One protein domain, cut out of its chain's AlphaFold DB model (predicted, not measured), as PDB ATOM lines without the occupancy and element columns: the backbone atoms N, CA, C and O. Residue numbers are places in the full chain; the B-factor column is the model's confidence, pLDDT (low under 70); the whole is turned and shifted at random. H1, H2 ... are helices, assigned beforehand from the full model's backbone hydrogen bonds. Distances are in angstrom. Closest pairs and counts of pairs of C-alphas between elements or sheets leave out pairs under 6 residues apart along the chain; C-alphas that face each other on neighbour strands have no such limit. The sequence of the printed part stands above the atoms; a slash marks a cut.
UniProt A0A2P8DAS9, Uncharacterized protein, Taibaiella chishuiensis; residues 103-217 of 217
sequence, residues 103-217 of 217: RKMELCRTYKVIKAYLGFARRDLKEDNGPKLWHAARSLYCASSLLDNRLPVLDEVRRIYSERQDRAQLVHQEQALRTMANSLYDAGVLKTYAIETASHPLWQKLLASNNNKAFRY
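Overview. This is residues 103 to 217 of the 217 residues of an uncharacterized protein of Taibaiella chishuiensis (UniProt A0A2P8DAS9). Three helices side by side, H2, H3 and H5, make a bundle; H4 packs on the side of H3, and the short H1 lies near the end where H2 begins and H3 ends. Beyond that same end, after a long link with no named element, H6 lies away from the bundle and touches no helix, and it adds to the length of the whole. The printed part has 115 residues with six named helices, H1 to H6 in that order along the chain, and no named strand; the class is all helix. It is only just loose, close to compact, with a radius of gyration of the C-alphas of 16.2 A, and the C-alphas span 52 by 29 by 20 A, an elongated outline.

Arrangement. H1, residues 104 to 108, is close to but not clearly touching H2, residues 111 to 124; their closest C-alphas, those of Cys 108 and Ile 114, are 7.6 A apart. H2 and H3, residues 130 to 147, form a helical hairpin and touch, running opposite ways at a shallow tilt of 19 degrees; their closest C-alphas, those of Ala 121 and Ala 136, are 3.9 A apart. H3 is the hub, touching three helices. It forms a second helical hairpin with H4, residues 154 to 162, which it touches with residues 134 to 141 alone; the closest C-alphas, those of Trp 134 and Tyr 161, are 6.0 A apart, and the shallow tilt of 32 degrees, opposite ways, is only just short of steep. H5, residues 167 to 186, touches H3, the same way at a shallow tilt of 28 degrees, with the C-alphas of Leu 140 and Glu 174 closest at 6.5 A. H5 also touches H2, opposite ways at a shallow tilt of 19 degrees, with the C-alphas of Leu 118 and Glu 174 closest at 6.4 A. H4 and H5 are apart. H6, residues 201 to 209, is apart from H5 and from H3, for instance. In H1, H2, H3, H4, H5 and H6 every O i to N i+4 pair is within hydrogen-bond range.

Along the chain. H1 begins at C-alpha 104, (119.125, 105.740, 145.918), and is 5.9 A long from first to last C-alpha. H2 measures 20.0 A, H3 26.0 A and H4 12.6 A. H5, the longest helix with 20 residues, measures 28.5 A and ends at C-alpha 186, (97.689, 110.833, 150.996). H6 measures 12.3 A and ends at C-alpha 209, (104.009, 99.227, 160.415).

Size, cuts and confidence. The two C-alphas farthest apart, those of Arg 164 and Leu 202, are 52.1 A apart. The printed part has no cut. The link from H5 to H6, residues 187 to 200, is long. Residue 217 is the chain's last. The mean pLDDT of the printed part is 94.3, and residues 216 to 217 are under 70.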
ATOM      1  N   ARG A 103     120.707 101.812 145.763       95.81
ATOM      2  CA  ARG A 103     119.285 101.890 146.169       95.81
ATOM      3  C   ARG A 103     118.801 103.325 146.421       95.81
ATOM      4  O   ARG A 103     117.939 103.565 147.267       95.81
ATOM      5  N   LYS A 104     119.340 104.300 145.686       97.50
ATOM      6  CA  LYS A 104     119.125 105.740 145.918       97.50
ATOM      7  C   LYS A 104     117.651 106.137 145.893       97.50
ATOM      8  O   LYS A 104     117.159 106.767 146.824       97.50
ATOM      9  N   MET A 105     116.932 105.728 144.844       96.94
ATOM     10  CA  MET A 105     115.506 106.041 144.691       96.94
ATOM     11  C   MET A 105     114.666 105.452 145.818       96.94
ATOM     12  O   MET A 105     113.772 106.119 146.327       96.94
ATOM     13  N   GLU A 106     114.962 104.225 146.236       96.19
ATOM     14  CA  GLU A 106     114.217 103.561 147.299       96.19
ATOM     15  C   GLU A 106     114.388 104.270 148.646       96.19
ATOM     16  O   GLU A 106     113.408 104.483 149.358       96.19
ATOM     17  N   LEU A 107     115.621 104.665 148.977       96.69
ATOM     18  CA  LEU A 107     115.932 105.318 150.247       96.69
ATOM     19  C   LEU A 107     115.465 106.779 150.290       96.69
ATOM     20  O   LEU A 107     114.979 107.242 151.324       96.69
ATOM     21  N   CYS A 108     115.595 107.509 149.180       97.75
ATOM     22  CA  CYS A 108     115.376 108.955 149.155       97.75
ATOM     23  C   CYS A 108     113.995 109.374 148.640       97.75
ATOM     24  O   CYS A 108     113.533 110.454 149.008       97.75
ATOM     25  N   ARG A 109     113.283 108.556 147.849       97.62
ATOM     26  CA  ARG A 109     111.914 108.877 147.394       97.62
ATOM     27  C   ARG A 109     110.877 108.539 148.467       97.62
ATOM     28  O   ARG A 109     109.956 107.745 148.271       97.62
ATOM     29  N   THR A 110     111.029 109.169 149.622       97.81
ATOM     30  CA  THR A 110     110.121 109.049 150.762       97.81
ATOM     31  C   THR A 110     109.513 110.405 151.082       97.81
ATOM     32  O   THR A 110     110.091 111.458 150.803       97.81
ATOM     33  N   TYR A 111     108.332 110.395 151.694       97.50
ATOM     34  CA  TYR A 111     107.650 111.621 152.087       97.50
ATOM     35  C   TYR A 111     108.509 112.454 153.049       97.50
ATOM     36  O   TYR A 111     108.601 113.665 152.879       97.50
ATOM     37  N   LYS A 112     109.196 111.830 154.018       97.00
ATOM     38  CA  LYS A 112     110.048 112.546 154.982       97.00
ATOM     39  C   LYS A 112     111.239 113.239 154.319       97.00
ATOM     40  O   LYS A 112     111.438 114.425 154.568       97.00
ATOM     41  N   VAL A 113     111.963 112.557 153.429       98.25
ATOM     42  CA  VAL A 113     113.107 113.146 152.708       98.25
ATOM     43  C   VAL A 113     112.658 114.286 151.789       98.25
ATOM     44  O   VAL A 113     113.236 115.370 151.818       98.25
ATOM     45  N   ILE A 114     111.573 114.103 151.030       98.62
ATOM     46  CA  ILE A 114     111.031 115.167 150.167       98.62
ATOM     47  C   ILE A 114     110.602 116.377 151.012       98.62
ATOM     48  O   ILE A 114     110.916 117.520 150.680       98.62
ATOM     49  N   LYS A 115     109.930 116.152 152.148       98.12
ATOM     50  CA  LYS A 115     109.530 117.233 153.064       98.12
ATOM     51  C   LYS A 115     110.720 117.933 153.712       98.12
ATOM     52  O   LYS A 115     110.600 119.133 153.958       98.12
ATOM     53  N   ALA A 116     111.830 117.234 153.944       97.94
ATOM     54  CA  ALA A 116     113.079 117.832 154.407       97.94
ATOM     55  C   ALA A 116     113.578 118.877 153.403       97.94
ATOM     56  O   ALA A 116     113.723 120.044 153.762       97.94
ATOM     57  N   TYR A 117     113.727 118.503 152.126       98.62
ATOM     58  CA  TYR A 117     114.132 119.431 151.065       98.62
ATOM     59  C   TYR A 117     113.202 120.643 150.955       98.62
ATOM     60  O   TYR A 117     113.668 121.780 150.937       98.62
ATOM     61  N   LEU A 118     111.884 120.422 150.959       98.50
ATOM     62  CA  LEU A 118     110.906 121.514 150.921       98.50
ATOM     63  C   LEU A 118     110.982 122.408 152.169       98.50
ATOM     64  O   LEU A 118     110.792 123.619 152.089       98.50
ATOM     65  N   GLY A 119     111.241 121.830 153.345       97.38
ATOM     66  CA  GLY A 119     111.433 122.568 154.594       97.38
ATOM     67  C   GLY A 119     112.684 123.447 154.570       97.38
ATOM     68  O   GLY A 119     112.605 124.620 154.937       97.38
ATOM     69  N   PHE A 120     113.804 122.907 154.087       96.38
ATOM     70  CA  PHE A 120     115.051 123.649 153.894       96.38
ATOM     71  C   PHE A 120     114.880 124.778 152.876       96.38
ATOM     72  O   PHE A 120     115.231 125.915 153.182       96.38
ATOM     73  N   ALA A 121     114.248 124.502 151.730       97.44
ATOM     74  CA  ALA A 121     113.934 125.529 150.743       97.44
ATOM     75  C   ALA A 121     113.090 126.653 151.350       97.44
ATOM     76  O   ALA A 121     113.452 127.821 151.261       97.44
ATOM     77  N   ARG A 122     112.001 126.311 152.050       96.94
ATOM     78  CA  ARG A 122     111.133 127.299 152.699       96.94
ATOM     79  C   ARG A 122     111.863 128.126 153.758       96.94
ATOM     80  O   ARG A 122     111.545 129.301 153.916       96.94
ATOM     81  N   ARG A 123     112.793 127.531 154.516       95.12
ATOM     82  CA  ARG A 123     113.628 128.259 155.483       95.12
ATOM     83  C   ARG A 123     114.514 129.266 154.761       95.12
ATOM     84  O   ARG A 123     114.487 130.437 155.116       95.12
ATOM     85  N   ASP A 124     115.249 128.819 153.750       95.56
ATOM     86  CA  ASP A 124     116.214 129.656 153.041       95.56
ATOM     87  C   ASP A 124     115.515 130.760 152.222       95.56
ATOM     88  O   ASP A 124     116.011 131.877 152.167       95.56
ATOM     89  N   LEU A 125     114.300 130.514 151.712       95.62
ATOM     90  CA  LEU A 125     113.451 131.523 151.057       95.62
ATOM     91  C   LEU A 125     112.936 132.626 151.992       95.62
ATOM     92  O   LEU A 125     112.365 133.604 151.503       95.62
ATOM     93  N   LYS A 126     113.075 132.494 153.318       92.88
ATOM     94  CA  LYS A 126     112.773 133.587 154.260       92.88
ATOM     95  C   LYS A 126     113.924 134.584 154.362       92.88
ATOM     96  O   LYS A 126     113.670 135.746 154.662       92.88
ATOM     97  N   GLU A 127     115.150 134.143 154.103       87.00
ATOM     98  CA  GLU A 127     116.334 134.994 154.110       87.00
ATOM     99  C   GLU A 127     116.459 135.716 152.760       87.00
ATOM    100  O   GLU A 127     116.334 135.100 151.704       87.00
ATOM    101  N   ASP A 128     116.706 137.025 152.778       70.62
ATOM    102  CA  ASP A 128     116.907 137.812 151.555       70.62
ATOM    103  C   ASP A 128     118.395 137.881 151.194       70.62
ATOM    104  O   ASP A 128     119.039 138.923 151.279       70.62
ATOM    105  N   ASN A 129     118.983 136.720 150.890       76.50
ATOM    106  CA  ASN A 129     120.413 136.591 150.621       76.50
ATOM    107  C   ASN A 129     120.661 135.699 149.392       76.50
ATOM    108  O   ASN A 129     120.158 134.578 149.325       76.50
ATOM    109  N   GLY A 130     121.465 136.165 148.433       76.44
ATOM    110  CA  GLY A 130     121.724 135.472 147.161       76.44
ATOM    111  C   GLY A 130     122.138 133.995 147.305       76.44
ATOM    112  O   GLY A 130     121.470 133.133 146.732       76.44
ATOM    113  N   PRO A 131     123.149 133.647 148.129       82.12
ATOM    114  CA  PRO A 131     123.541 132.258 148.380       82.12
ATOM    115  C   PRO A 131     122.418 131.377 148.948       82.12
ATOM    116  O   PRO A 131     122.390 130.173 148.698       82.12
ATOM    117  N   LYS A 132     121.462 131.955 149.690       90.00
ATOM    118  CA  LYS A 132     120.311 131.220 150.239       90.00
ATOM    119  C   LYS A 132     119.280 130.888 149.165       90.00
ATOM    120  O   LYS A 132     118.701 129.805 149.206       90.00
ATOM    121  N   LEU A 133     119.105 131.754 148.166       92.88
ATOM    122  CA  LEU A 133     118.233 131.464 147.022       92.88
ATOM    123  C   LEU A 133     118.743 130.272 146.209       92.88
ATOM    124  O   LEU A 133     117.951 129.416 145.822       92.88
ATOM    125  N   TRP A 134     120.059 130.165 146.022       93.12
ATOM    126  CA  TRP A 134     120.683 128.981 145.428       93.12
ATOM    127  C   TRP A 134     120.373 127.706 146.233       93.12
ATOM    128  O   TRP A 134     119.908 126.714 145.667       93.12
ATOM    129  N   HIS A 135     120.572 127.722 147.556       94.69
ATOM    130  CA  HIS A 135     120.274 126.560 148.405       94.69
ATOM    131  C   HIS A 135     118.800 126.150 148.337       94.69
ATOM    132  O   HIS A 135     118.491 124.950 148.296       94.69
ATOM    133  N   ALA A 136     117.897 127.131 148.279       97.00
ATOM    134  CA  ALA A 136     116.480 126.888 148.075       97.00
ATOM    135  C   ALA A 136     116.210 126.244 146.711       97.00
ATOM    136  O   ALA A 136     115.568 125.195 146.664       97.00
ATOM    137  N   ALA A 137     116.751 126.803 145.629       97.38
ATOM    138  CA  ALA A 137     116.589 126.279 144.277       97.38
ATOM    139  C   ALA A 137     117.094 124.834 144.147       97.38
ATOM    140  O   ALA A 137     116.355 123.965 143.684       97.38
ATOM    141  N   ARG A 138     118.297 124.533 144.657       97.56
ATOM    142  CA  ARG A 138     118.838 123.163 144.705       97.56
ATOM    143  C   ARG A 138     117.901 122.217 145.455       97.56
ATOM    144  O   ARG A 138     117.630 121.111 144.997       97.56
ATOM    145  N   SER A 139     117.401 122.643 146.613       98.12
ATOM    146  CA  SER A 139     116.517 121.813 147.436       98.12
ATOM    147  C   SER A 139     115.177 121.544 146.735       98.12
ATOM    148  O   SER A 139     114.694 120.412 146.749       98.12
ATOM    149  N   LEU A 140     114.602 122.545 146.061       98.69
ATOM    150  CA  LEU A 140     113.390 122.384 145.251       98.69
ATOM    151  C   LEU A 140     113.622 121.475 144.043       98.69
ATOM    152  O   LEU A 140     112.775 120.632 143.747       98.69
ATOM    153  N   TYR A 141     114.784 121.577 143.397       98.69
ATOM    154  CA  TYR A 141     115.181 120.673 142.322       98.69
ATOM    155  C   TYR A 141     115.252 119.214 142.795       98.69
ATOM    156  O   TYR A 141     114.613 118.349 142.187       98.69
ATOM    157  N   CYS A 142     115.931 118.935 143.913       98.69
ATOM    158  CA  CYS A 142     115.979 117.590 144.491       98.69
ATOM    159  C   CYS A 142     114.573 117.065 144.816       98.69
ATOM    160  O   CYS A 142     114.232 115.942 144.446       98.69
ATOM    161  N   ALA A 143     113.729 117.888 145.450       98.81
ATOM    162  CA  ALA A 143     112.350 117.516 145.763       98.81
ATOM    163  C   ALA A 143     111.529 117.201 144.501       98.81
ATOM    164  O   ALA A 143     110.859 116.171 144.458       98.81
ATOM    165  N   SER A 144     111.600 118.053 143.472       98.81
ATOM    166  CA  SER A 144     110.885 117.856 142.203       98.81
ATOM    167  C   SER A 144     111.333 116.591 141.473       98.81
ATOM    168  O   SER A 144     110.491 115.791 141.079       98.81
ATOM    169  N   SER A 145     112.645 116.337 141.400       98.75
ATOM    170  CA  SER A 145     113.199 115.134 140.767       98.75
ATOM    171  C   SER A 145     112.654 113.870 141.430       98.75
ATOM    172  O   SER A 145     112.150 112.975 140.753       98.75
ATOM    173  N   LEU A 146     112.665 113.828 142.767       98.69
ATOM    174  CA  LEU A 146     112.138 112.693 143.523       98.69
ATOM    175  C   LEU A 146     110.623 112.525 143.340       98.69
ATOM    176  O   LEU A 146     110.147 111.397 143.188       98.69
ATOM    177  N   LEU A 147     109.852 113.619 143.322       98.62
ATOM    178  CA  LEU A 147     108.409 113.573 143.058       98.62
ATOM    179  C   LEU A 147     108.111 112.990 141.670       98.62
ATOM    180  O   LEU A 147     107.270 112.091 141.566       98.62
ATOM    181  N   ASP A 148     108.899 113.383 140.669       98.38
ATOM    182  CA  ASP A 148     108.862 112.888 139.287       98.38
ATOM    183  C   ASP A 148     109.439 111.476 139.113       98.38
ATOM    184  O   ASP A 148     109.543 110.978 137.993       98.38
ATOM    185  N   ASN A 149     109.829 110.813 140.205       97.75
ATOM    186  CA  ASN A 149     110.439 109.486 140.185       97.75
ATOM    187  C   ASN A 149     111.753 109.429 139.374       97.75
ATOM    188  O   ASN A 149     112.039 108.443 138.695       97.75
ATOM    189  N   ARG A 150     112.564 110.489 139.462       98.25
ATOM    190  CA  ARG A 150     113.885 110.616 138.836       98.25
ATOM    191  C   ARG A 150     114.957 110.932 139.880       98.25
ATOM    192  O   ARG A 150     114.689 111.578 140.892       98.25
ATOM    193  N   LEU A 151     116.191 110.503 139.617       98.31
ATOM    194  CA  LEU A 151     117.338 110.917 140.425       98.31
ATOM    195  C   LEU A 151     117.797 112.320 140.001       98.31
ATOM    196  O   LEU A 151     117.922 112.563 138.797       98.31
ATOM    197  N   PRO A 152     118.069 113.235 140.951       98.19
ATOM    198  CA  PRO A 152     118.744 114.483 140.633       98.19
ATOM    199  C   PRO A 152     120.182 114.209 140.177       98.19
ATOM    200  O   PRO A 152     120.815 113.248 140.620       98.19
ATOM    201  N   VAL A 153     120.712 115.072 139.311       97.56
ATOM    202  CA  VAL A 153     122.065 114.948 138.746       97.56
ATOM    203  C   VAL A 153     122.907 116.187 139.032       97.56
ATOM    204  O   VAL A 153     122.385 117.298 139.130       97.56
ATOM    205  N   LEU A 154     124.224 116.003 139.161       97.00
ATOM    206  CA  LEU A 154     125.147 117.083 139.530       97.00
ATOM    207  C   LEU A 154     125.232 118.195 138.479       97.00
ATOM    208  O   LEU A 154     125.393 119.353 138.848       97.00
ATOM    209  N   ASP A 155     125.100 117.879 137.193       97.12
ATOM    210  CA  ASP A 155     125.194 118.898 136.138       97.12
ATOM    211  C   ASP A 155     124.063 119.921 136.227       97.12
ATOM    212  O   ASP A 155     124.287 121.122 136.092       97.12
ATOM    213  N   GLU A 156     122.862 119.465 136.567       97.44
ATOM    214  CA  GLU A 156     121.711 120.336 136.777       97.44
ATOM    215  C   GLU A 156     121.865 121.177 138.050       97.44
ATOM    216  O   GLU A 156     121.568 122.368 138.063       97.44
ATOM    217  N   VAL A 157     122.427 120.590 139.109       96.56
ATOM    218  CA  VAL A 157     122.796 121.316 140.332       96.56
ATOM    219  C   VAL A 157     123.799 122.438 140.019       96.56
ATOM    220  O   VAL A 157     123.624 123.565 140.480       96.56
ATOM    221  N   ARG A 158     124.818 122.176 139.193       95.69
ATOM    222  CA  ARG A 158     125.797 123.190 138.758       95.69
ATOM    223  C   ARG A 158     125.161 124.267 137.881       95.69
ATOM    224  O   ARG A 158     125.481 125.442 138.047       95.69
ATOM    225  N   ARG A 159     124.228 123.889 137.000       95.88
ATOM    226  CA  ARG A 159     123.450 124.834 136.188       95.88
ATOM    227  C   ARG A 159     122.667 125.801 137.075       95.88
ATOM    228  O   ARG A 159     122.834 127.010 136.943       95.88
ATOM    229  N   ILE A 160     121.914 125.280 138.045       95.19
ATOM    230  CA  ILE A 160     121.145 126.091 139.002       95.19
ATOM    231  C   ILE A 160     122.065 127.046 139.782       95.19
ATOM    232  O   ILE A 160     121.703 128.201 139.993       95.19
ATOM    233  N   TYR A 161     123.266 126.609 140.176       93.12
ATOM    234  CA  TYR A 161     124.234 127.474 140.862       93.12
ATOM    235  C   TYR A 161     124.671 128.675 140.010       93.12
ATOM    236  O   TYR A 161     124.850 129.771 140.537       93.12
ATOM    237  N   SER A 162     124.830 128.477 138.700       90.50
ATOM    238  CA  SER A 162     125.250 129.531 137.766       90.50
ATOM    239  C   SER A 162     124.130 130.493 137.350       90.50
ATOM    240  O   SER A 162     124.404 131.565 136.809       90.50
ATOM    241  N   GLU A 163     122.871 130.130 137.595       91.38
ATOM    242  CA  GLU A 163     121.708 130.890 137.148       91.38
ATOM    243  C   GLU A 163     121.198 131.854 138.220       91.38
ATOM    244  O   GLU A 163     121.180 131.560 139.420       91.38
ATOM    245  N   ARG A 164     120.711 133.017 137.774       89.69
ATOM    246  CA  ARG A 164     120.011 133.946 138.660       89.69
ATOM    247  C   ARG A 164     118.687 133.326 139.092       89.69
ATOM    248  O   ARG A 164     117.844 133.005 138.262       89.69
ATOM    249  N   GLN A 165     118.492 133.242 140.402       93.38
ATOM    250  CA  GLN A 165     117.284 132.683 140.994       93.38
ATOM    251  C   GLN A 165     116.227 133.768 141.235       93.38
ATOM    252  O   GLN A 165     116.526 134.815 141.814       93.38
ATOM    253  N   ASP A 166     114.985 133.506 140.821       93.50
ATOM    254  CA  ASP A 166     113.827 134.353 141.117       93.50
ATOM    255  C   ASP A 166     113.107 133.843 142.372       93.50
ATOM    256  O   ASP A 166     112.494 132.775 142.388       93.50
ATOM    257  N   ARG A 167     113.155 134.636 143.446       94.44
ATOM    258  CA  ARG A 167     112.543 134.286 144.729       94.44
ATOM    259  C   ARG A 167     111.035 134.044 144.625       94.44
ATOM    260  O   ARG A 167     110.542 133.113 145.258       94.44
ATOM    261  N   ALA A 168     110.302 134.857 143.866       94.94
ATOM    262  CA  ALA A 168     108.852 134.717 143.742       94.94
ATOM    263  C   ALA A 168     108.495 133.408 143.025       94.94
ATOM    264  O   ALA A 168     107.607 132.676 143.475       94.94
ATOM    265  N   GLN A 169     109.251 133.062 141.978       96.44
ATOM    266  CA  GLN A 169     109.110 131.782 141.287       96.44
ATOM    267  C   GLN A 169     109.400 130.599 142.222       96.44
ATOM    268  O   GLN A 169     108.609 129.655 142.275       96.44
ATOM    269  N   LEU A 170     110.488 130.658 142.997       97.25
ATOM    270  CA  LEU A 170     110.846 129.592 143.937       97.25
ATOM    271  C   LEU A 170     109.800 129.418 145.050       97.25
ATOM    272  O   LEU A 170     109.508 128.288 145.435       97.25
ATOM    273  N   VAL A 171     109.195 130.503 145.546       97.50
ATOM    274  CA  VAL A 171     108.094 130.434 146.527       97.50
ATOM    275  C   VAL A 171     106.874 129.728 145.935       97.50
ATOM    276  O   VAL A 171     106.310 128.838 146.571       97.50
ATOM    277  N   HIS A 172     106.485 130.079 144.707       98.06
ATOM    278  CA  HIS A 172     105.380 129.407 144.024       98.06
ATOM    279  C   HIS A 172     105.682 127.915 143.799       98.06
ATOM    280  O   HIS A 172     104.837 127.056 144.058       98.06
ATOM    281  N   GLN A 173     106.905 127.594 143.370       98.44
ATOM    282  CA  GLN A 173     107.355 126.219 143.172       98.44
ATOM    283  C   GLN A 173     107.353 125.416 144.482       98.44
ATOM    284  O   GLN A 173     106.880 124.281 144.496       98.44
ATOM    285  N   GLU A 174     107.826 125.991 145.590       98.44
ATOM    286  CA  GLU A 174     107.812 125.351 146.912       98.44
ATOM    287  C   GLU A 174     106.396 124.952 147.327       98.44
ATOM    288  O   GLU A 174     106.167 123.802 147.715       98.44
ATOM    289  N   GLN A 175     105.437 125.866 147.175       98.25
ATOM    290  CA  GLN A 175     104.042 125.611 147.512       98.25
ATOM    291  C   GLN A 175     103.433 124.523 146.615       98.25
ATOM    292  O   GLN A 175     102.761 123.619 147.119       98.25
ATOM    293  N   ALA A 176     103.692 124.567 145.304       98.62
ATOM    294  CA  ALA A 176     103.199 123.567 144.356       98.62
ATOM    295  C   ALA A 176     103.744 122.160 144.665       98.62
ATOM    296  O   ALA A 176     102.972 121.207 144.795       98.62
ATOM    297  N   LEU A 177     105.061 122.033 144.866       98.75
ATOM    298  CA  LEU A 177     105.703 120.757 145.198       98.75
ATOM    299  C   LEU A 177     105.248 120.230 146.563       98.75
ATOM    300  O   LEU A 177     105.071 119.024 146.736       98.75
ATOM    301  N   ARG A 178     105.008 121.115 147.538       98.62
ATOM    302  CA  ARG A 178     104.460 120.738 148.846       98.62
ATOM    303  C   ARG A 178     103.056 120.164 148.733       98.62
ATOM    304  O   ARG A 178     102.788 119.140 149.364       98.62
ATOM    305  N   THR A 179     102.186 120.795 147.950       98.56
ATOM    306  CA  THR A 179     100.844 120.272 147.667       98.56
ATOM    307  C   THR A 179     100.941 118.901 147.001       98.56
ATOM    308  O   THR A 179     100.355 117.947 147.508       98.56
ATOM    309  N   MET A 180     101.762 118.761 145.955       98.62
ATOM    310  CA  MET A 180     101.970 117.488 145.255       98.62
ATOM    311  C   MET A 180     102.488 116.379 146.185       98.62
ATOM    312  O   MET A 180     101.949 115.272 146.185       98.62
ATOM    313  N   ALA A 181     103.493 116.667 147.017       98.44
ATOM    314  CA  ALA A 181     104.049 115.704 147.967       98.44
ATOM    315  C   ALA A 181     103.003 115.220 148.977       98.44
ATOM    316  O   ALA A 181     102.934 114.024 149.262       98.44
ATOM    317  N   ASN A 182     102.179 116.133 149.503       98.25
ATOM    318  CA  ASN A 182     101.087 115.779 150.407       98.25
ATOM    319  C   ASN A 182     100.045 114.907 149.686       98.25
ATOM    320  O   ASN A 182      99.695 113.849 150.195       98.25
ATOM    321  N   SER A 183      99.614 115.281 148.476       98.12
ATOM    322  CA  SER A 183      98.634 114.506 147.704       98.12
ATOM    323  C   SER A 183      99.118 113.087 147.386       98.12
ATOM    324  O   SER A 183      98.375 112.128 147.579       98.12
ATOM    325  N   LEU A 184     100.374 112.924 146.952       97.56
ATOM    326  CA  LEU A 184     100.950 111.601 146.673       97.56
ATOM    327  C   LEU A 184     101.098 110.752 147.937       97.56
ATOM    328  O   LEU A 184     100.925 109.534 147.899       97.56
ATOM    329  N   TYR A 185     101.420 111.378 149.064       96.31
ATOM    330  CA  TYR A 185     101.448 110.700 150.352       96.31
ATOM    331  C   TYR A 185     100.054 110.268 150.807       96.31
ATOM    332  O   TYR A 185      99.866 109.152 151.300       96.31
ATOM    333  N   ASP A 186      99.057 111.127 150.607       95.12
ATOM    334  CA  ASP A 186      97.689 110.833 150.996       95.12
ATOM    335  C   ASP A 186      97.087 109.704 150.169       95.12
ATOM    336  O   ASP A 186      96.479 108.805 150.756       95.12
ATOM    337  N   ALA A 187      97.398 109.674 148.872       95.81
ATOM    338  CA  ALA A 187      97.079 108.590 147.949       95.81
ATOM    339  C   ALA A 187      97.889 107.295 148.180       95.81
ATOM    340  O   ALA A 187      97.671 106.307 147.483       95.81
ATOM    341  N   GLY A 188      98.840 107.275 149.122       94.00
ATOM    342  CA  GLY A 188      99.666 106.096 149.421       94.00
ATOM    343  C   GLY A 188     100.766 105.802 148.393       94.00
ATOM    344  O   GLY A 188     101.414 104.760 148.476       94.00
ATOM    345  N   VAL A 189     101.012 106.714 147.449       95.81
ATOM    346  CA  VAL A 189     102.070 106.599 146.431       95.81
ATOM    347  C   VAL A 189     103.453 106.847 147.039       95.81
ATOM    348  O   VAL A 189     104.427 106.194 146.664       95.81
ATOM    349  N   LEU A 190     103.554 107.788 147.982       96.12
ATOM    350  CA  LEU A 190     104.768 108.002 148.771       96.12
ATOM    351  C   LEU A 190     104.660 107.288 150.116       96.12
ATOM    352  O   LEU A 190     103.699 107.468 150.861       96.12
ATOM    353  N   LYS A 191     105.701 106.530 150.459       95.44
ATOM    354  CA  LYS A 191     105.877 105.958 151.798       95.44
ATOM    355  C   LYS A 191     106.465 107.010 152.739       95.44
ATOM    356  O   LYS A 191     107.208 107.887 152.297       95.44
ATOM    357  N   THR A 192     106.161 106.930 154.032       95.19
ATOM    358  CA  THR A 192     106.786 107.782 155.059       95.19
ATOM    359  C   THR A 192     108.291 107.533 155.131       95.19
ATOM    360  O   THR A 192     109.057 108.493 155.098       95.19
ATOM    361  N   TYR A 193     108.684 106.259 155.164       95.19
ATOM    362  CA  TYR A 193     110.058 105.778 155.274       95.19
ATOM    363  C   TYR A 193     110.343 104.690 154.235       95.19
ATOM    364  O   TYR A 193     109.435 103.954 153.823       95.19
ATOM    365  N   ALA A 194     111.611 104.544 153.865       94.06
ATOM    366  CA  ALA A 194     112.085 103.352 153.177       94.06
ATOM    367  C   ALA A 194     112.084 102.183 154.169       94.06
ATOM    368  O   ALA A 194     112.434 102.356 155.335       94.06
ATOM    369  N   ILE A 195     111.645 101.007 153.724       91.25
ATOM    370  CA  ILE A 195     111.555  99.818 154.575       91.25
ATOM    371  C   ILE A 195     112.571  98.810 154.081       91.25
ATOM    372  O   ILE A 195     112.446  98.303 152.970       91.25
ATOM    373  N   GLU A 196     113.552  98.513 154.922       89.31
ATOM    374  CA  GLU A 196     114.503  97.448 154.644       89.31
ATOM    375  C   GLU A 196     113.819  96.075 154.700       89.31
ATOM    376  O   GLU A 196     112.813  95.869 155.393       89.31
ATOM    377  N   THR A 197     114.367  95.128 153.939       90.94
ATOM    378  CA  THR A 197     113.915  93.740 153.967       90.94
ATOM    379  C   THR A 197     114.487  93.060 155.201       90.94
ATOM    380  O   THR A 197     115.703  92.994 155.371       90.94
ATOM    381  N   ALA A 198     113.615  92.532 156.053       92.19
ATOM    382  CA  ALA A 198     114.009  91.712 157.186       92.19
ATOM    383  C   ALA A 198     113.933  90.226 156.817       92.19
ATOM    384  O   ALA A 198     113.013  89.791 156.126       92.19
ATOM    385  N   SER A 199     114.868  89.433 157.338       93.88
ATOM    386  CA  SER A 199     114.893  87.978 157.134       93.88
ATOM    387  C   SER A 199     113.709  87.260 157.790       93.88
ATOM    388  O   SER A 199     113.259  86.231 157.296       93.88
ATOM    389  N   HIS A 200     113.188  87.799 158.897       96.31
ATOM    390  CA  HIS A 200     112.088  87.195 159.641       96.31
ATOM    391  C   HIS A 200     110.758  87.931 159.386       96.31
ATOM    392  O   HIS A 200     110.698  89.153 159.575       96.31
ATOM    393  N   PRO A 201     109.653  87.223 159.074       96.50
ATOM    394  CA  PRO A 201     108.356  87.846 158.785       96.50
ATOM    395  C   PRO A 201     107.813  88.744 159.906       96.50
ATOM    396  O   PRO A 201     107.216  89.785 159.633       96.50
ATOM    397  N   LEU A 202     108.039  88.375 161.174       96.56
ATOM    398  CA  LEU A 202     107.631  89.200 162.323       96.56
ATOM    399  C   LEU A 202     108.332  90.566 162.322       96.56
ATOM    400  O   LEU A 202     107.672  91.591 162.482       96.56
ATOM    401  N   TRP A 203     109.645  90.590 162.081       95.81
ATOM    402  CA  TRP A 203     110.403  91.835 161.988       95.81
ATOM    403  C   TRP A 203     110.002  92.631 160.752       95.81
ATOM    404  O   TRP A 203     109.830  93.841 160.841       95.81
ATOM    405  N   GLN A 204     109.732  91.964 159.627       96.12
ATOM    406  CA  GLN A 204     109.227  92.639 158.434       96.12
ATOM    407  C   GLN A 204     107.889  93.345 158.695       96.12
ATOM    408  O   GLN A 204     107.697  94.475 158.241       96.12
ATOM    409  N   LYS A 205     106.978  92.708 159.447       95.06
ATOM    410  CA  LYS A 205     105.699  93.304 159.860       95.06
ATOM    411  C   LYS A 205     105.916  94.522 160.765       95.06
ATOM    412  O   LYS A 205     105.259  95.539 160.550       95.06
ATOM    413  N   LEU A 206     106.845  94.442 161.723       93.94
ATOM    414  CA  LEU A 206     107.219  95.576 162.572       93.94
ATOM    415  C   LEU A 206     107.780  96.740 161.745       93.94
ATOM    416  O   LEU A 206     107.365  97.876 161.929       93.94
ATOM    417  N   LEU A 207     108.685  96.482 160.799       93.31
ATOM    418  CA  LEU A 207     109.229  97.546 159.955       93.31
ATOM    419  C   LEU A 207     108.136  98.172 159.079       93.31
ATOM    420  O   LEU A 207     108.008  99.394 159.036       93.31
ATOM    421  N   ALA A 208     107.300  97.351 158.438       93.06
ATOM    422  CA  ALA A 208     106.220  97.817 157.572       93.06
ATOM    423  C   ALA A 208     105.176  98.677 158.310       93.06
ATOM    424  O   ALA A 208     104.587  99.572 157.696       93.06
ATOM    425  N   SER A 209     104.968  98.455 159.615       93.50
ATOM    426  CA  SER A 209     104.009  99.227 160.415       93.50
ATOM    427  C   SER A 209     104.357 100.721 160.483       93.50
ATOM    428  O   SER A 209     103.440 101.538 160.530       93.50
ATOM    429  N   ASN A 210     105.638 101.096 160.350       92.00
ATOM    430  CA  ASN A 210     106.096 102.496 160.335       92.00
ATOM    431  C   ASN A 210     105.504 103.330 159.183       92.00
ATOM    432  O   ASN A 210     105.488 104.559 159.247       92.00
ATOM    433  N   ASN A 211     105.012 102.685 158.120       92.38
ATOM    434  CA  ASN A 211     104.338 103.351 157.003       92.38
ATOM    435  C   ASN A 211     102.809 103.307 157.086       92.38
ATOM    436  O   ASN A 211     102.138 103.957 156.281       92.38
ATOM    437  N   ASN A 212     102.238 102.575 158.043       89.94
ATOM    438  CA  ASN A 212     100.796 102.500 158.212       89.94
ATOM    439  C   ASN A 212     100.288 103.750 158.946       89.94
ATOM    440  O   ASN A 212     100.756 104.089 160.032       89.94
ATOM    441  N   LYS A 213      99.300 104.431 158.353       80.44
ATOM    442  CA  LYS A 213      98.702 105.643 158.926       80.44
ATOM    443  C   LYS A 213      98.052 105.395 160.295       80.44
ATOM    444  O   LYS A 213      98.079 106.299 161.118       80.44
ATOM    445  N   ALA A 214      97.520 104.196 160.548       81.50
ATOM    446  CA  ALA A 214      96.807 103.855 161.783       81.50
ATOM    447  C   ALA A 214      97.705 103.749 163.032       81.50
ATOM    448  O   ALA A 214      97.196 103.798 164.145       81.50
ATOM    449  N   PHE A 215      99.023 103.612 162.855       79.12
ATOM    450  CA  PHE A 215      99.994 103.546 163.959       79.12
ATOM    451  C   PHE A 215     100.740 104.870 164.170       79.12
ATOM    452  O   PHE A 215     101.778 104.905 164.827       79.12
ATOM    453  N   ARG A 216     100.244 105.962 163.576       66.50
ATOM    454  CA  ARG A 216     100.783 107.307 163.785       66.50
ATOM    455  C   ARG A 216     100.094 107.908 165.005       66.50
ATOM    456  O   ARG A 216      98.980 108.410 164.883       66.50
ATOM    457  N   TYR A 217     100.749 107.787 166.151       53.59
ATOM    458  CA  TYR A 217     100.383 108.478 167.386       53.59
ATOM    459  C   TYR A 217     101.150 109.796 167.486       53.59
ATOM    460  O   TYR A 217     102.314 109.823 167.017       53.59
TER     461      TYR A 217